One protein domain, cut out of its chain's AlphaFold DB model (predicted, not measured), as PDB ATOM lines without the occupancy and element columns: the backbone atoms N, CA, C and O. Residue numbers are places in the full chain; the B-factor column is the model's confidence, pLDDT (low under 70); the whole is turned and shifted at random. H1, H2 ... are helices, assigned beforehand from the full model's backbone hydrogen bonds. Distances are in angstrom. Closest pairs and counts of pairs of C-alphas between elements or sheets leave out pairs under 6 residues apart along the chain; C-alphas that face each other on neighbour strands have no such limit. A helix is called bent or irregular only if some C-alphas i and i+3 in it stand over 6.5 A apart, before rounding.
ATOM      1  N   LYS A   4     -61.748  11.639 -12.102       80.56
ATOM      2  CA  LYS A   4     -60.574  11.049 -12.773       80.56
ATOM      3  C   LYS A   4     -59.253  11.407 -12.082       80.56
ATOM      4  O   LYS A   4     -58.342  10.590 -12.028       80.56
ATOM      5  N   LYS A   5     -59.159  12.622 -11.533       77.81
ATOM      6  CA  LYS A   5     -57.976  13.110 -10.808       77.81
ATOM      7  C   LYS A   5     -57.816  12.393  -9.463       77.81
ATOM      8  O   LYS A   5     -56.697  12.085  -9.076       77.81
ATOM      9  N   ILE A   6     -58.930  12.097  -8.792       80.81
ATOM     10  CA  ILE A   6     -58.959  11.357  -7.520       80.81
ATOM     11  C   ILE A   6     -58.563   9.893  -7.741       80.81
ATOM     12  O   ILE A   6     -57.701   9.385  -7.031       80.81
ATOM     13  N   LEU A   7     -59.114   9.239  -8.770       79.00
ATOM     14  CA  LEU A   7     -58.733   7.873  -9.158       79.00
ATOM     15  C   LEU A   7     -57.236   7.757  -9.454       79.00
ATOM     16  O   LEU A   7     -56.577   6.861  -8.937       79.00
ATOM     17  N   TYR A   8     -56.690   8.695 -10.229       79.94
ATOM     18  CA  TYR A   8     -55.261   8.732 -10.531       79.94
ATOM     19  C   TYR A   8     -54.403   8.931  -9.273       79.94
ATOM     20  O   TYR A   8     -53.370   8.287  -9.118       79.94
ATOM     21  N   TYR A   9     -54.839   9.795  -8.353       80.06
ATOM     22  CA  TYR A   9     -54.139  10.051  -7.094       80.06
ATOM     23  C   TYR A   9     -54.106   8.815  -6.182       80.06
ATOM     24  O   TYR A   9     -53.052   8.461  -5.657       80.06
ATOM     25  N   ILE A  10     -55.240   8.122  -6.043       81.38
ATOM     26  CA  ILE A  10     -55.334   6.881  -5.261       81.38
ATOM     27  C   ILE A  10     -54.480   5.782  -5.899       81.38
ATOM     28  O   ILE A  10     -53.736   5.108  -5.192       81.38
ATOM     29  N   GLN A  11     -54.536   5.636  -7.228       78.94
ATOM     30  CA  GLN A  11     -53.698   4.683  -7.954       78.94
ATOM     31  C   GLN A  11     -52.211   4.968  -7.743       78.94
ATOM     32  O   GLN A  11     -51.473   4.053  -7.407       78.94
ATOM     33  N   MET A  12     -51.773   6.220  -7.879       76.12
ATOM     34  CA  MET A  12     -50.372   6.607  -7.683       76.12
ATOM     35  C   MET A  12     -49.893   6.297  -6.256       76.12
ATOM     36  O   MET A  12     -48.853   5.667  -6.084       76.12
ATOM     37  N   ASN A  13     -50.662   6.683  -5.234       79.75
ATOM     38  CA  ASN A  13     -50.266   6.472  -3.840       79.75
ATOM     39  C   ASN A  13     -50.309   5.001  -3.421       79.75
ATOM     40  O   ASN A  13     -49.370   4.531  -2.784       79.75
ATOM     41  N   GLY A  14     -51.354   4.260  -3.798       82.00
ATOM     42  CA  GLY A  14     -51.455   2.833  -3.481       82.00
ATOM     43  C   GLY A  14     -50.313   2.029  -4.102       82.00
ATOM     44  O   GLY A  14     -49.752   1.138  -3.470       82.00
ATOM     45  N   LEU A  15     -49.908   2.401  -5.313       77.44
ATOM     46  CA  LEU A  15     -48.822   1.739  -6.021       77.44
ATOM     47  C   LEU A  15     -47.449   2.100  -5.434       77.44
ATOM     48  O   LEU A  15     -46.592   1.231  -5.293       77.44
ATOM     49  N   ASN A  16     -47.258   3.345  -5.000       76.62
ATOM     50  CA  ASN A  16     -46.039   3.748  -4.300       76.62
ATOM     51  C   ASN A  16     -45.881   3.006  -2.958       76.62
ATOM     52  O   ASN A  16     -44.809   2.490  -2.652       76.62
ATOM     53  N   ILE A  17     -46.973   2.873  -2.195       81.62
ATOM     54  CA  ILE A  17     -47.009   2.085  -0.955       81.62
ATOM     55  C   ILE A  17     -46.678   0.614  -1.235       81.62
ATOM     56  O   ILE A  17     -45.869   0.027  -0.520       81.62
ATOM     57  N   PHE A  18     -47.250   0.029  -2.294       81.12
ATOM     58  CA  PHE A  18     -46.946  -1.343  -2.707       81.12
ATOM     59  C   PHE A  18     -45.457  -1.537  -3.020       81.12
ATOM     60  O   PHE A  18     -44.868  -2.537  -2.600       81.12
ATOM     61  N   PHE A  19     -44.824  -0.583  -3.711       79.50
ATOM     62  CA  PHE A  19     -43.387  -0.654  -3.969       79.50
ATOM     63  C   PHE A  19     -42.571  -0.574  -2.687       79.50
ATOM     64  O   PHE A  19     -41.705  -1.418  -2.483       79.50
ATOM     65  N   ILE A  20     -42.867   0.383  -1.806       80.00
ATOM     66  CA  ILE A  20     -42.169   0.521  -0.522       80.00
ATOM     67  C   ILE A  20     -42.280  -0.774   0.293       80.00
ATOM     68  O   ILE A  20     -41.268  -1.287   0.765       80.00
ATOM     69  N   LEU A  21     -43.485  -1.342   0.396       83.44
ATOM     70  CA  LEU A  21     -43.711  -2.627   1.062       83.44
ATOM     71  C   LEU A  21     -42.903  -3.753   0.418       83.44
ATOM     72  O   LEU A  21     -42.231  -4.488   1.131       83.44
ATOM     73  N   SER A  22     -42.903  -3.855  -0.913       80.00
ATOM     74  CA  SER A  22     -42.142  -4.882  -1.637       80.00
ATOM     75  C   SER A  22     -40.635  -4.781  -1.372       80.00
ATOM     76  O   SER A  22     -39.972  -5.798  -1.168       80.00
ATOM     77  N   TRP A  23     -40.092  -3.560  -1.321       79.00
ATOM     78  CA  TRP A  23     -38.689  -3.315  -0.976       79.00
ATOM     79  C   TRP A  23     -38.375  -3.687   0.474       79.00
ATOM     80  O   TRP A  23     -37.384  -4.370   0.725       79.00
ATOM     81  N   ILE A  24     -39.230  -3.296   1.424       84.50
ATOM     82  CA  ILE A  24     -39.082  -3.661   2.842       84.50
ATOM     83  C   ILE A  24     -39.140  -5.180   3.015       84.50
ATOM     84  O   ILE A  24     -38.312  -5.740   3.733       84.50
ATOM     85  N   SER A  25     -40.072  -5.860   2.343       78.19
ATOM     86  CA  SER A  25     -40.171  -7.319   2.364       78.19
ATOM     87  C   SER A  25     -38.894  -7.970   1.846       78.19
ATOM     88  O   SER A  25     -38.369  -8.843   2.526       78.19
ATOM     89  N   ILE A  26     -38.347  -7.516   0.712       74.75
ATOM     90  CA  ILE A  26     -37.062  -8.013   0.197       74.75
ATOM     91  C   ILE A  26     -35.958  -7.853   1.228       74.75
ATOM     92  O   ILE A  26     -35.280  -8.824   1.542       74.75
ATOM     93  N   ILE A  27     -35.787  -6.645   1.765       79.50
ATOM     94  CA  ILE A  27     -34.714  -6.345   2.715       79.50
ATOM     95  C   ILE A  27     -34.854  -7.270   3.927       79.50
ATOM     96  O   ILE A  27     -33.909  -7.953   4.307       79.50
ATOM     97  N   THR A  28     -36.065  -7.382   4.468       78.94
ATOM     98  CA  THR A  28     -36.362  -8.230   5.627       78.94
ATOM     99  C   THR A  28     -36.121  -9.714   5.341       78.94
ATOM    100  O   THR A  28     -35.577 -10.415   6.187       78.94
ATOM    101  N   LEU A  29     -36.479 -10.205   4.152       73.12
ATOM    102  CA  LEU A  29     -36.247 -11.590   3.737       73.12
ATOM    103  C   LEU A  29     -34.753 -11.881   3.555       73.12
ATOM    104  O   LEU A  29     -34.266 -12.896   4.044       73.12
ATOM    105  N   TYR A  30     -34.007 -10.973   2.926       69.31
ATOM    106  CA  TYR A  30     -32.563 -11.130   2.751       69.31
ATOM    107  C   TYR A  30     -31.795 -11.080   4.072       69.31
ATOM    108  O   TYR A  30     -30.872 -11.871   4.243       69.31
ATOM    109  N   PHE A  31     -32.177 -10.215   5.017       73.38
ATOM    110  CA  PHE A  31     -31.532 -10.147   6.335       73.38
ATOM    111  C   PHE A  31     -32.015 -11.237   7.307       73.38
ATOM    112  O   PHE A  31     -31.231 -11.710   8.123       73.38
ATOM    113  N   GLY A  32     -33.290 -11.633   7.245       65.94
ATOM    114  CA  GLY A  32     -33.905 -12.549   8.210       65.94
ATOM    115  C   GLY A  32     -33.815 -14.033   7.843       65.94
ATOM    116  O   GLY A  32     -33.637 -14.863   8.730       65.94
ATOM    117  N   PHE A  33     -33.920 -14.393   6.558       57.97
ATOM    118  CA  PHE A  33     -33.998 -15.801   6.131       57.97
ATOM    119  C   PHE A  33     -32.675 -16.408   5.654       57.97
ATOM    120  O   PHE A  33     -32.565 -17.634   5.617       57.97
ATOM    121  N   THR A  34     -31.649 -15.601   5.360       57.88
ATOM    122  CA  THR A  34     -30.289 -16.112   5.081       57.88
ATOM    123  C   THR A  34     -29.707 -16.901   6.255       57.88
ATOM    124  O   THR A  34     -28.848 -17.750   6.051       57.88
ATOM    125  N   ILE A  35     -30.213 -16.672   7.470       58.28
ATOM    126  CA  ILE A  35     -29.799 -17.364   8.697       58.28
ATOM    127  C   ILE A  35     -30.395 -18.783   8.786       58.28
ATOM    128  O   ILE A  35     -29.814 -19.644   9.442       58.28
ATOM    129  N   ILE A  36     -31.541 -19.044   8.140       63.66
ATOM    130  CA  ILE A  36     -32.295 -20.297   8.313       63.66
ATOM    131  C   ILE A  36     -32.009 -21.281   7.173       63.66
ATOM    132  O   ILE A  36     -31.556 -22.388   7.447       63.66
ATOM    133  N   ASN A  37     -32.275 -20.906   5.911       65.56
ATOM    134  CA  ASN A  37     -31.929 -21.712   4.730       65.56
ATOM    135  C   ASN A  37     -32.086 -20.882   3.421       65.56
ATOM    136  O   ASN A  37     -33.189 -20.403   3.131       65.56
ATOM    137  N   PRO A  38     -31.024 -20.737   2.602       68.88
ATOM    138  CA  PRO A  38     -31.040 -19.979   1.342       68.88
ATOM    139  C   PRO A  38     -31.949 -20.565   0.245       68.88
ATOM    140  O   PRO A  38     -32.375 -19.838  -0.653       68.88
ATOM    141  N   GLU A  39     -32.289 -21.853   0.307       73.19
ATOM    142  CA  GLU A  39     -33.111 -22.530  -0.703       73.19
ATOM    143  C   GLU A  39     -34.539 -21.960  -0.773       73.19
ATOM    144  O   GLU A  39     -35.071 -21.719  -1.861       73.19
ATOM    145  N   TYR A  40     -35.138 -21.632   0.378       74.00
ATOM    146  CA  TYR A  40     -36.474 -21.026   0.433       74.00
ATOM    147  C   TYR A  40     -36.514 -19.637  -0.211       74.00
ATOM    148  O   TYR A  40     -37.513 -19.276  -0.839       74.00
ATOM    149  N   ILE A  41     -35.423 -18.870  -0.101       73.69
ATOM    150  CA  ILE A  41     -35.303 -17.555  -0.741       73.69
ATOM    151  C   ILE A  41     -35.310 -17.714  -2.265       73.69
ATOM    152  O   ILE A  41     -36.001 -16.963  -2.955       73.69
ATOM    153  N   SER A  42     -34.600 -18.718  -2.788       75.94
ATOM    154  CA  SER A  42     -34.530 -18.996  -4.226       75.94
ATOM    155  C   SER A  42     -35.899 -19.378  -4.806       75.94
ATOM    156  O   SER A  42     -36.351 -18.776  -5.786       75.94
ATOM    157  N   ILE A  43     -36.615 -20.304  -4.155       80.69
ATOM    158  CA  ILE A  43     -37.953 -20.755  -4.584       80.69
ATOM    159  C   ILE A  43     -38.960 -19.599  -4.552       80.69
ATOM    160  O   ILE A  43     -39.708 -19.379  -5.506       80.69
ATOM    161  N   MET A  44     -38.972 -18.814  -3.475       78.56
ATOM    162  CA  MET A  44     -39.863 -17.661  -3.355       78.56
ATOM    163  C   MET A  44     -39.559 -16.596  -4.419       78.56
ATOM    164  O   MET A  44     -40.482 -16.108  -5.077       78.56
ATOM    165  N   ASN A  45     -38.281 -16.267  -4.640       80.88
ATOM    166  CA  ASN A  45     -37.875 -15.335  -5.694       80.88
ATOM    167  C   ASN A  45     -38.343 -15.811  -7.075       80.88
ATOM    168  O   ASN A  45     -38.803 -14.996  -7.873       80.88
ATOM    169  N   TYR A  46     -38.270 -17.113  -7.359       84.94
ATOM    170  CA  TYR A  46     -38.762 -17.686  -8.611       84.94
ATOM    171  C   TYR A  46     -40.259 -17.405  -8.830       84.94
ATOM    172  O   TYR A  46     -40.639 -16.859  -9.871       84.94
ATOM    173  N   TYR A  47     -41.106 -17.680  -7.833       85.12
ATOM    174  CA  TYR A  47     -42.546 -17.414  -7.937       85.12
ATOM    175  C   TYR A  47     -42.870 -15.920  -8.070       85.12
ATOM    176  O   TYR A  47     -43.728 -15.550  -8.875       85.12
ATOM    177  N   ILE A  48     -42.164 -15.047  -7.341       84.12
ATOM    178  CA  ILE A  48     -42.364 -13.595  -7.439       84.12
ATOM    179  C   ILE A  48     -42.007 -13.090  -8.845       84.12
ATOM    180  O   ILE A  48     -42.763 -12.310  -9.426       84.12
ATOM    181  N   LYS A  49     -40.900 -13.561  -9.437       86.69
ATOM    182  CA  LYS A  49     -40.507 -13.183 -10.807       86.69
ATOM    183  C   LYS A  49     -41.558 -13.594 -11.834       86.69
ATOM    184  O   LYS A  49     -41.882 -12.797 -12.717       86.69
ATOM    185  N   ILE A  50     -42.118 -14.800 -11.708       88.62
ATOM    186  CA  ILE A  50     -43.209 -15.268 -12.576       88.62
ATOM    187  C   ILE A  50     -44.435 -14.370 -12.424       88.62
ATOM    188  O   ILE A  50     -44.971 -13.904 -13.427       88.62
ATOM    189  N   TYR A  51     -44.849 -14.081 -11.189       85.44
ATOM    190  CA  TYR A  51     -45.994 -13.213 -10.923       85.44
ATOM    191  C   TYR A  51     -45.823 -11.825 -11.557       85.44
ATOM    192  O   TYR A  51     -46.710 -11.358 -12.270       85.44
ATOM    193  N   ILE A  52     -44.663 -11.190 -11.351       86.06
ATOM    194  CA  ILE A  52     -44.354  -9.876 -11.928       86.06
ATOM    195  C   ILE A  52     -44.371  -9.947 -13.459       86.06
ATOM    196  O   ILE A  52     -44.966  -9.089 -14.109       86.06
ATOM    197  N   SER A  53     -43.765 -10.979 -14.047       87.12
ATOM    198  CA  SER A  53     -43.699 -11.138 -15.504       87.12
ATOM    199  C   SER A  53     -45.088 -11.323 -16.121       87.12
ATOM    200  O   SER A  53     -45.428 -10.641 -17.086       87.12
ATOM    201  N   LEU A  54     -45.931 -12.171 -15.522       86.94
ATOM    202  CA  LEU A  54     -47.319 -12.364 -15.948       86.94
ATOM    203  C   LEU A  54     -48.147 -11.084 -15.793       86.94
ATOM    204  O   LEU A  54     -48.924 -10.745 -16.685       86.94
ATOM    205  N   TYR A  55     -47.955 -10.344 -14.699       83.31
ATOM    206  CA  TYR A  55     -48.615  -9.059 -14.481       83.31
ATOM    207  C   TYR A  55     -48.255  -8.039 -15.568       83.31
ATOM    208  O   TYR A  55     -49.140  -7.380 -16.120       83.31
ATOM    209  N   LEU A  56     -46.968  -7.930 -15.909       84.38
ATOM    210  CA  LEU A  56     -46.498  -7.051 -16.979       84.38
ATOM    211  C   LEU A  56     -47.053  -7.494 -18.338       84.38
ATOM    212  O   LEU A  56     -47.566  -6.654 -19.074       84.38
ATOM    213  N   MET A  57     -47.033  -8.793 -18.652       84.75
ATOM    214  CA  MET A  57     -47.618  -9.323 -19.891       84.75
ATOM    215  C   MET A  57     -49.111  -9.020 -19.999       84.75
ATOM    216  O   MET A  57     -49.568  -8.583 -21.050       84.75
ATOM    217  N   TYR A  58     -49.871  -9.209 -18.920       82.69
ATOM    218  CA  TYR A  58     -51.296  -8.891 -18.889       82.69
ATOM    219  C   TYR A  58     -51.548  -7.389 -19.084       82.69
ATOM    220  O   TYR A  58     -52.403  -6.998 -19.881       82.69
ATOM    221  N   ARG A  59     -50.784  -6.532 -18.393       76.56
ATOM    222  CA  ARG A  59     -50.975  -5.074 -18.415       76.56
ATOM    223  C   ARG A  59     -50.522  -4.419 -19.721       76.56
ATOM    224  O   ARG A  59     -51.173  -3.482 -20.175       76.56
ATOM    225  N   PHE A  60     -49.447  -4.920 -20.326       75.94
ATOM    226  CA  PHE A  60     -48.887  -4.431 -21.594       75.94
ATOM    227  C   PHE A  60     -49.258  -5.302 -22.792       75.94
ATOM    228  O   PHE A  60     -48.631  -5.205 -23.845       75.94
ATOM    229  N   ASN A  61     -50.279  -6.148 -22.640       78.81
ATOM    230  CA  ASN A  61     -50.729  -7.040 -23.692       78.81
ATOM    231  C   ASN A  61     -51.056  -6.260 -24.977       78.81
ATOM    232  O   ASN A  61     -51.836  -5.305 -24.955       78.81
ATOM    233  N   ILE A  62     -50.495  -6.719 -26.100       62.25
ATOM    234  CA  ILE A  62     -50.547  -6.073 -27.423       62.25
ATOM    235  C   ILE A  62     -51.980  -5.831 -27.921       62.25
ATOM    236  O   ILE A  62     -52.221  -4.925 -28.718       62.25
ATOM    237  N   PHE A  63     -52.942  -6.619 -27.435       68.50
ATOM    238  CA  PHE A  63     -54.347  -6.528 -27.831       68.50
ATOM    239  C   PHE A  63     -55.083  -5.316 -27.246       68.50
ATOM    240  O   PHE A  63     -56.170  -4.981 -27.714       68.50
ATOM    241  N   ASN A  64     -54.495  -4.615 -26.272       58.53
ATOM    242  CA  ASN A  64     -55.083  -3.406 -25.713       58.53
ATOM    243  C   ASN A  64     -54.349  -2.159 -26.228       58.53
ATOM    244  O   ASN A  64     -53.162  -1.971 -25.975       58.53
ATOM    245  N   LYS A  65     -55.075  -1.236 -26.880       61.38
ATOM    246  CA  LYS A  65     -54.587   0.117 -27.232       61.38
ATOM    247  C   LYS A  65     -54.474   1.013 -25.986       61.38
ATOM    248  O   LYS A  65     -55.039   2.108 -25.944       61.38
ATOM    249  N   VAL A  66     -53.799   0.548 -24.936       64.81
ATOM    250  CA  VAL A  66     -53.572   1.354 -23.733       64.81
ATOM    251  C   VAL A  66     -52.484   2.369 -24.053       64.81
ATOM    252  O   VAL A  66     -51.384   2.014 -24.473       64.81
ATOM    253  N   LYS A  67     -52.781   3.658 -23.867       73.88
ATOM    254  CA  LYS A  67     -51.745   4.690 -23.926       73.88
ATOM    255  C   LYS A  67     -50.801   4.456 -22.754       73.88
ATOM    256  O   LYS A  67     -51.222   4.603 -21.613       73.88
ATOM    257  N   PHE A  68     -49.554   4.111 -23.049       78.00
ATOM    258  CA  PHE A  68     -48.511   3.935 -22.048       78.00
ATOM    259  C   PHE A  68     -48.356   5.218 -21.221       78.00
ATOM    260  O   PHE A  68     -47.912   6.251 -21.732       78.00
ATOM    261  N   THR A  69     -48.793   5.178 -19.963       82.50
ATOM    262  CA  THR A  69     -48.795   6.351 -19.084       82.50
ATOM    263  C   THR A  69     -47.459   6.507 -18.355       82.50
ATOM    264  O   THR A  69     -46.641   5.590 -18.298       82.50
ATOM    265  N   GLY A  70     -47.218   7.682 -17.761       79.19
ATOM    266  CA  GLY A  70     -46.049   7.885 -16.894       79.19
ATOM    267  C   GLY A  70     -46.033   6.935 -15.690       79.19
ATOM    268  O   GLY A  70     -44.971   6.468 -15.297       79.19
ATOM    269  N   LEU A  71     -47.211   6.581 -15.166       77.19
ATOM    270  CA  LEU A  71     -47.363   5.560 -14.127       77.19
ATOM    271  C   LEU A  71     -46.862   4.196 -14.600       77.19
ATOM    272  O   LEU A  71     -46.086   3.548 -13.908       77.19
ATOM    273  N   ASP A  72     -47.275   3.787 -15.797       80.88
ATOM    274  CA  ASP A  72     -46.882   2.506 -16.377       80.88
ATOM    275  C   ASP A  72     -45.364   2.401 -16.577       80.88
ATOM    276  O   ASP A  72     -44.785   1.359 -16.279       80.88
ATOM    277  N   LYS A  73     -44.707   3.496 -16.993       82.50
ATOM    278  CA  LYS A  73     -43.236   3.583 -17.082       82.50
ATOM    279  C   LYS A  73     -42.563   3.280 -15.753       82.50
ATOM    280  O   LYS A  73     -41.669   2.439 -15.700       82.50
ATOM    281  N   THR A  74     -43.004   3.946 -14.689       84.50
ATOM    282  CA  THR A  74     -42.451   3.744 -13.348       84.50
ATOM    283  C   THR A  74     -42.689   2.316 -12.871       84.50
ATOM    284  O   THR A  74     -41.795   1.714 -12.288       84.50
ATOM    285  N   ILE A  75     -43.859   1.739 -13.167       83.56
ATOM    286  CA  ILE A  75     -44.178   0.364 -12.773       83.56
ATOM    287  C   ILE A  75     -43.231  -0.637 -13.424       83.56
ATOM    288  O   ILE A  75     -42.646  -1.462 -12.728       83.56
ATOM    289  N   VAL A  76     -43.076  -0.550 -14.748       86.44
ATOM    290  CA  VAL A  76     -42.198  -1.444 -15.514       86.44
ATOM    291  C   VAL A  76     -40.761  -1.313 -15.038       86.44
ATOM    292  O   VAL A  76     -40.112  -2.326 -14.800       86.44
ATOM    293  N   PHE A  77     -40.274  -0.081 -14.867       87.06
ATOM    294  CA  PHE A  77     -38.901   0.160 -14.440       87.06
ATOM    295  C   PHE A  77     -38.627  -0.428 -13.053       87.06
ATOM    296  O   PHE A  77     -37.679  -1.192 -12.894       87.06
ATOM    297  N   THR A  78     -39.478  -0.141 -12.065       84.94
ATOM    298  CA  THR A  78     -39.294  -0.657 -10.701       84.94
ATOM    299  C   THR A  78     -39.429  -2.177 -10.651       84.94
ATOM    300  O   THR A  78     -38.649  -2.831  -9.968       84.94
ATOM    301  N   ALA A  79     -40.369  -2.758 -11.402       86.31
ATOM    302  CA  ALA A  79     -40.544  -4.206 -11.499       86.31
ATOM    303  C   ALA A  79     -39.330  -4.900 -12.141       86.31
ATOM    304  O   ALA A  79     -38.840  -5.900 -11.621       86.31
ATOM    305  N   ALA A  80     -38.815  -4.352 -13.244       87.31
ATOM    306  CA  ALA A  80     -37.621  -4.865 -13.904       87.31
ATOM    307  C   ALA A  80     -36.387  -4.736 -13.003       87.31
ATOM    308  O   ALA A  80     -35.620  -5.685 -12.869       87.31
ATOM    309  N   PHE A  81     -36.227  -3.592 -12.332       88.56
ATOM    310  CA  PHE A  81     -35.130  -3.367 -11.397       88.56
ATOM    311  C   PHE A  81     -35.200  -4.322 -10.197       88.56
ATOM    312  O   PHE A  81     -34.186  -4.886  -9.810       88.56
ATOM    313  N   PHE A  82     -36.397  -4.587  -9.670       86.19
ATOM    314  CA  PHE A  82     -36.628  -5.578  -8.617       86.19
ATOM    315  C   PHE A  82     -36.240  -6.996  -9.058       86.19
ATOM    316  O   PHE A  82     -35.547  -7.716  -8.338       86.19
ATOM    317  N   ILE A  83     -36.660  -7.420 -10.255       87.56
ATOM    318  CA  ILE A  83     -36.276  -8.730 -10.801       87.56
ATOM    319  C   ILE A  83     -34.754  -8.803 -10.982       87.56
ATOM    320  O   ILE A  83     -34.142  -9.816 -10.646       87.56
ATOM    321  N   PHE A  84     -34.133  -7.736 -11.482       88.69
ATOM    322  CA  PHE A  84     -32.691  -7.671 -11.692       88.69
ATOM    323  C   PHE A  84     -31.915  -7.809 -10.378       88.69
ATOM    324  O   PHE A  84     -31.077  -8.703 -10.257       88.69
ATOM    325  N   THR A  85     -32.232  -6.991  -9.371       85.38
ATOM    326  CA  THR A  85     -31.532  -7.018  -8.080       85.38
ATOM    327  C   THR A  85     -31.725  -8.348  -7.361       85.38
ATOM    328  O   THR A  85     -30.757  -8.910  -6.857       85.38
ATOM    329  N   THR A  86     -32.939  -8.906  -7.367       83.12
ATOM    330  CA  THR A  86     -33.197 -10.226  -6.766       83.12
ATOM    331  C   THR A  86     -32.490 -11.360  -7.492       83.12
ATOM    332  O   THR A  86     -32.099 -12.327  -6.850       83.12
ATOM    333  N   THR A  87     -32.317 -11.277  -8.813       86.00
ATOM    334  CA  THR A  87     -31.575 -12.290  -9.580       86.00
ATOM    335  C   THR A  87     -30.088 -12.223  -9.275       86.00
ATOM    336  O   THR A  87     -29.528 -13.230  -8.855       86.00
ATOM    337  N   ALA A  88     -29.489 -11.036  -9.396       85.00
ATOM    338  CA  ALA A  88     -28.069 -10.833  -9.130       85.00
ATOM    339  C   ALA A  88     -27.697 -11.230  -7.694       85.00
ATOM    340  O   ALA A  88     -26.686 -11.886  -7.467       85.00
ATOM    341  N   LEU A  89     -28.541 -10.880  -6.720       80.62
ATOM    342  CA  LEU A  89     -28.291 -11.213  -5.323       80.62
ATOM    343  C   LEU A  89     -28.477 -12.711  -5.028       80.62
ATOM    344  O   LEU A  89     -27.734 -13.263  -4.222       80.62
ATOM    345  N   ASN A  90     -29.417 -13.385  -5.699       79.75
ATOM    346  CA  ASN A  90     -29.591 -14.834  -5.572       79.75
ATOM    347  C   ASN A  90     -28.398 -15.611  -6.149       79.75
ATOM    348  O   ASN A  90     -27.918 -16.541  -5.511       79.75
ATOM    349  N   GLU A  91     -27.900 -15.216  -7.323       82.06
ATOM    350  CA  GLU A  91     -26.687 -15.800  -7.914       82.06
ATOM    351  C   GLU A  91     -25.473 -15.572  -7.010       82.06
ATOM    352  O   GLU A  91     -24.782 -16.523  -6.651       82.06
ATOM    353  N   TRP A  92     -25.290 -14.337  -6.530       80.75
ATOM    354  CA  TRP A  92     -24.219 -14.013  -5.592       80.75
ATOM    355  C   TRP A  92     -24.285 -14.858  -4.310       80.75
ATOM    356  O   TRP A  92     -23.256 -15.330  -3.830       80.75
ATOM    357  N   LEU A  93     -25.475 -15.094  -3.750       74.69
ATOM    358  CA  LEU A  93     -25.625 -15.953  -2.573       74.69
ATOM    359  C   LEU A  93     -25.249 -17.413  -2.855       74.69
ATOM    360  O   LEU A  93     -24.547 -18.015  -2.044       74.69
ATOM    361  N   LEU A  94     -25.692 -17.984  -3.977       73.88
ATOM    362  CA  LEU A  94     -25.403 -19.381  -4.331       73.88
ATOM    363  C   LEU A  94     -23.899 -19.623  -4.534       73.88
ATOM    364  O   LEU A  94     -23.357 -20.611  -4.025       73.88
ATOM    365  N   ASP A  95     -23.215 -18.683  -5.188       77.81
ATOM    366  CA  ASP A  95     -21.768 -18.745  -5.413       77.81
ATOM    367  C   ASP A  95     -20.965 -18.683  -4.106       77.81
ATOM    368  O   ASP A  95     -19.924 -19.328  -3.980       77.81
ATOM    369  N   ASN A  96     -21.449 -17.943  -3.102       74.06
ATOM    370  CA  ASN A  96     -20.734 -17.755  -1.835       74.06
ATOM    371  C   ASN A  96     -21.099 -18.783  -0.752       74.06
ATOM    372  O   ASN A  96     -20.293 -19.027   0.145       74.06
ATOM    373  N   ILE A  97     -22.280 -19.405  -0.812       70.44
ATOM    374  CA  ILE A  97     -22.721 -20.384   0.195       70.44
ATOM    375  C   ILE A  97     -22.179 -21.791  -0.094       70.44
ATOM    376  O   ILE A  97     -21.767 -22.481   0.840       70.44
ATOM    377  N   SER A  98     -22.097 -22.210  -1.362       69.56
ATOM    378  CA  SER A  98     -21.606 -23.553  -1.725       69.56
ATOM    379  C   SER A  98     -20.168 -23.874  -1.246       69.56
ATOM    380  O   SER A  98     -19.925 -24.989  -0.758       69.56
ATOM    381  N   PRO A  99     -19.200 -22.932  -1.250       72.06
ATOM    382  CA  PRO A  99     -17.857 -23.180  -0.722       72.06
ATOM    383  C   PRO A  99     -17.823 -23.190   0.814       72.06
ATOM    384  O   PRO A  99     -16.946 -23.809   1.416       72.06
ATOM    385  N   VAL A 100     -18.759 -22.496   1.466       71.44
ATOM    386  CA  VAL A 100     -18.846 -22.429   2.930       71.44
ATOM    387  C   VAL A 100     -19.473 -23.703   3.482       71.44
ATOM    388  O   VAL A 100     -18.939 -24.274   4.429       71.44
ATOM    389  N   GLU A 101     -20.543 -24.203   2.862       69.31
ATOM    390  CA  GLU A 101     -21.193 -25.447   3.281       69.31
ATOM    391  C   GLU A 101     -20.237 -26.645   3.171       69.31
ATOM    392  O   GLU A 101     -20.143 -27.454   4.094       69.31
ATOM    393  N   SER A 102     -19.462 -26.730   2.086       72.88
ATOM    394  CA  SER A 102     -18.460 -27.790   1.912       72.88
ATOM    395  C   SER A 102     -17.346 -27.727   2.966       72.88
ATOM    396  O   SER A 102     -16.991 -28.758   3.544       72.88
ATOM    397  N   LYS A 103     -16.845 -26.529   3.297       76.00
ATOM    398  CA  LYS A 103     -15.870 -26.336   4.387       76.00
ATOM    399  C   LYS A 103     -16.454 -26.664   5.759       76.00
ATOM    400  O   LYS A 103     -15.784 -27.310   6.558       76.00
ATOM    401  N   LEU A 104     -17.695 -26.267   6.035       74.75
ATOM    402  CA  LEU A 104     -18.380 -26.573   7.292       74.75
ATOM    403  C   LEU A 104     -18.609 -28.078   7.456       74.75
ATOM    404  O   LEU A 104     -18.299 -28.627   8.508       74.75
ATOM    405  N   ARG A 105     -19.069 -28.770   6.409       74.75
ATOM    406  CA  ARG A 105     -19.223 -30.234   6.412       74.75
ATOM    407  C   ARG A 105     -17.894 -30.953   6.656       74.75
ATOM    408  O   ARG A 105     -17.875 -31.944   7.385       74.75
ATOM    409  N   ALA A 106     -16.797 -30.445   6.092       81.06
ATOM    410  CA  ALA A 106     -15.455 -30.974   6.329       81.06
ATOM    411  C   ALA A 106     -14.976 -30.742   7.776       81.06
ATOM    412  O   ALA A 106     -14.450 -31.663   8.393       81.06
ATOM    413  N   LEU A 107     -15.201 -29.548   8.338       77.56
ATOM    414  CA  LEU A 107     -14.829 -29.207   9.719       77.56
ATOM    415  C   LEU A 107     -15.668 -29.942  10.774       77.56
ATOM    416  O   LEU A 107     -15.156 -30.275  11.838       77.56
ATOM    417  N   LEU A 108     -16.940 -30.211  10.481       82.06
ATOM    418  CA  LEU A 108     -17.858 -30.922  11.377       82.06
ATOM    419  C   LEU A 108     -17.735 -32.452  11.285       82.06
ATOM    420  O   LEU A 108     -18.461 -33.161  11.977       82.06
ATOM    421  N   GLY A 109     -16.852 -32.981  10.430       75.69
ATOM    422  CA  GLY A 109     -16.666 -34.428  10.272       75.69
ATOM    423  C   GLY A 109     -17.883 -35.156   9.689       75.69
ATOM    424  O   GLY A 109     -17.963 -36.378   9.765       75.69
TER     425      GLY A 109
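What this domain is: This is residues 4 to 109 of the 115 residues of an uncharacterized protein of viral metagenome (UniProt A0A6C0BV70). Three long helices run back and forth along one axis in a loose, elongated arrangement: H2 and H3 pack side by side, while H1 is set off from them, meeting H2 only near their link and coming near H3 around Met 12 and Leu 71. Residues 98 to 109, of which 98 to 107 belong to H3, stick out lengthwise, and residues 61 to 67 of the link from H2 to H3 also stand free. The printed part has 106 residues, with three named helices in the order H1, H2, H3 and no named strand; its class is all helix. It is loose, with a radius of gyration of the C-alphas of 18.4 A, and spans 67 by 27 by 15 A.

Where its parts are: H1, residues 4 to 33, begins at C-alpha 4 (-60.574, 11.049, -12.773) and is 42.2 A long from first to last C-alpha. H2, residues 38 to 59, is 31.8 A long. H3, residues 70 to 107, is 55.3 A long and ends at C-alpha 107 (-14.829, -29.207, 9.719). H3 has a kink of 26 degrees near residue 97; it is neither bent nor irregular, but only just: C-alphas 96 and 99 are 6.2 A apart.

How they stand to each other: H1 and H2 form a helical hairpin and only just touch, with 3 pairs of C-alphas within 8 A; the closest are those of Phe 33 and Ile 41, 7.2 A apart. H1 touches H2 with residues 29 to 33 alone, and H2 touches H1 with residue 41 alone. They run opposite ways at a shallow tilt of 18 degrees. H2 and H3, also a helical hairpin, touch, H3 with residues 76 to 93 alone; the closest C-alphas are those of Lys 49 and Ile 83, 6.1 A apart. They run opposite ways at a shallow tilt of 17 degrees. H1 and H3 are close but not clearly touching, the closest C-alphas being those of Met 12 and Leu 71, 7.2 A apart. In H1 and H2 every O i to N i+4 pair is within hydrogen-bond range; in H3, 32 of 34 are.

The domain as a whole: The C-alphas of Lys 4 and Gly 109, the two farthest apart, are 67.3 A apart. Without the stretches that stand free, the body spans 50 by 23 by 16 A. The printed part has no cut; the link from H1 to H2 is tight, that from H2 to H3 short. The mean pLDDT of the printed part is 78.1, and 15 residues are under 70, among them residues 32 to 38 and 62 to 66.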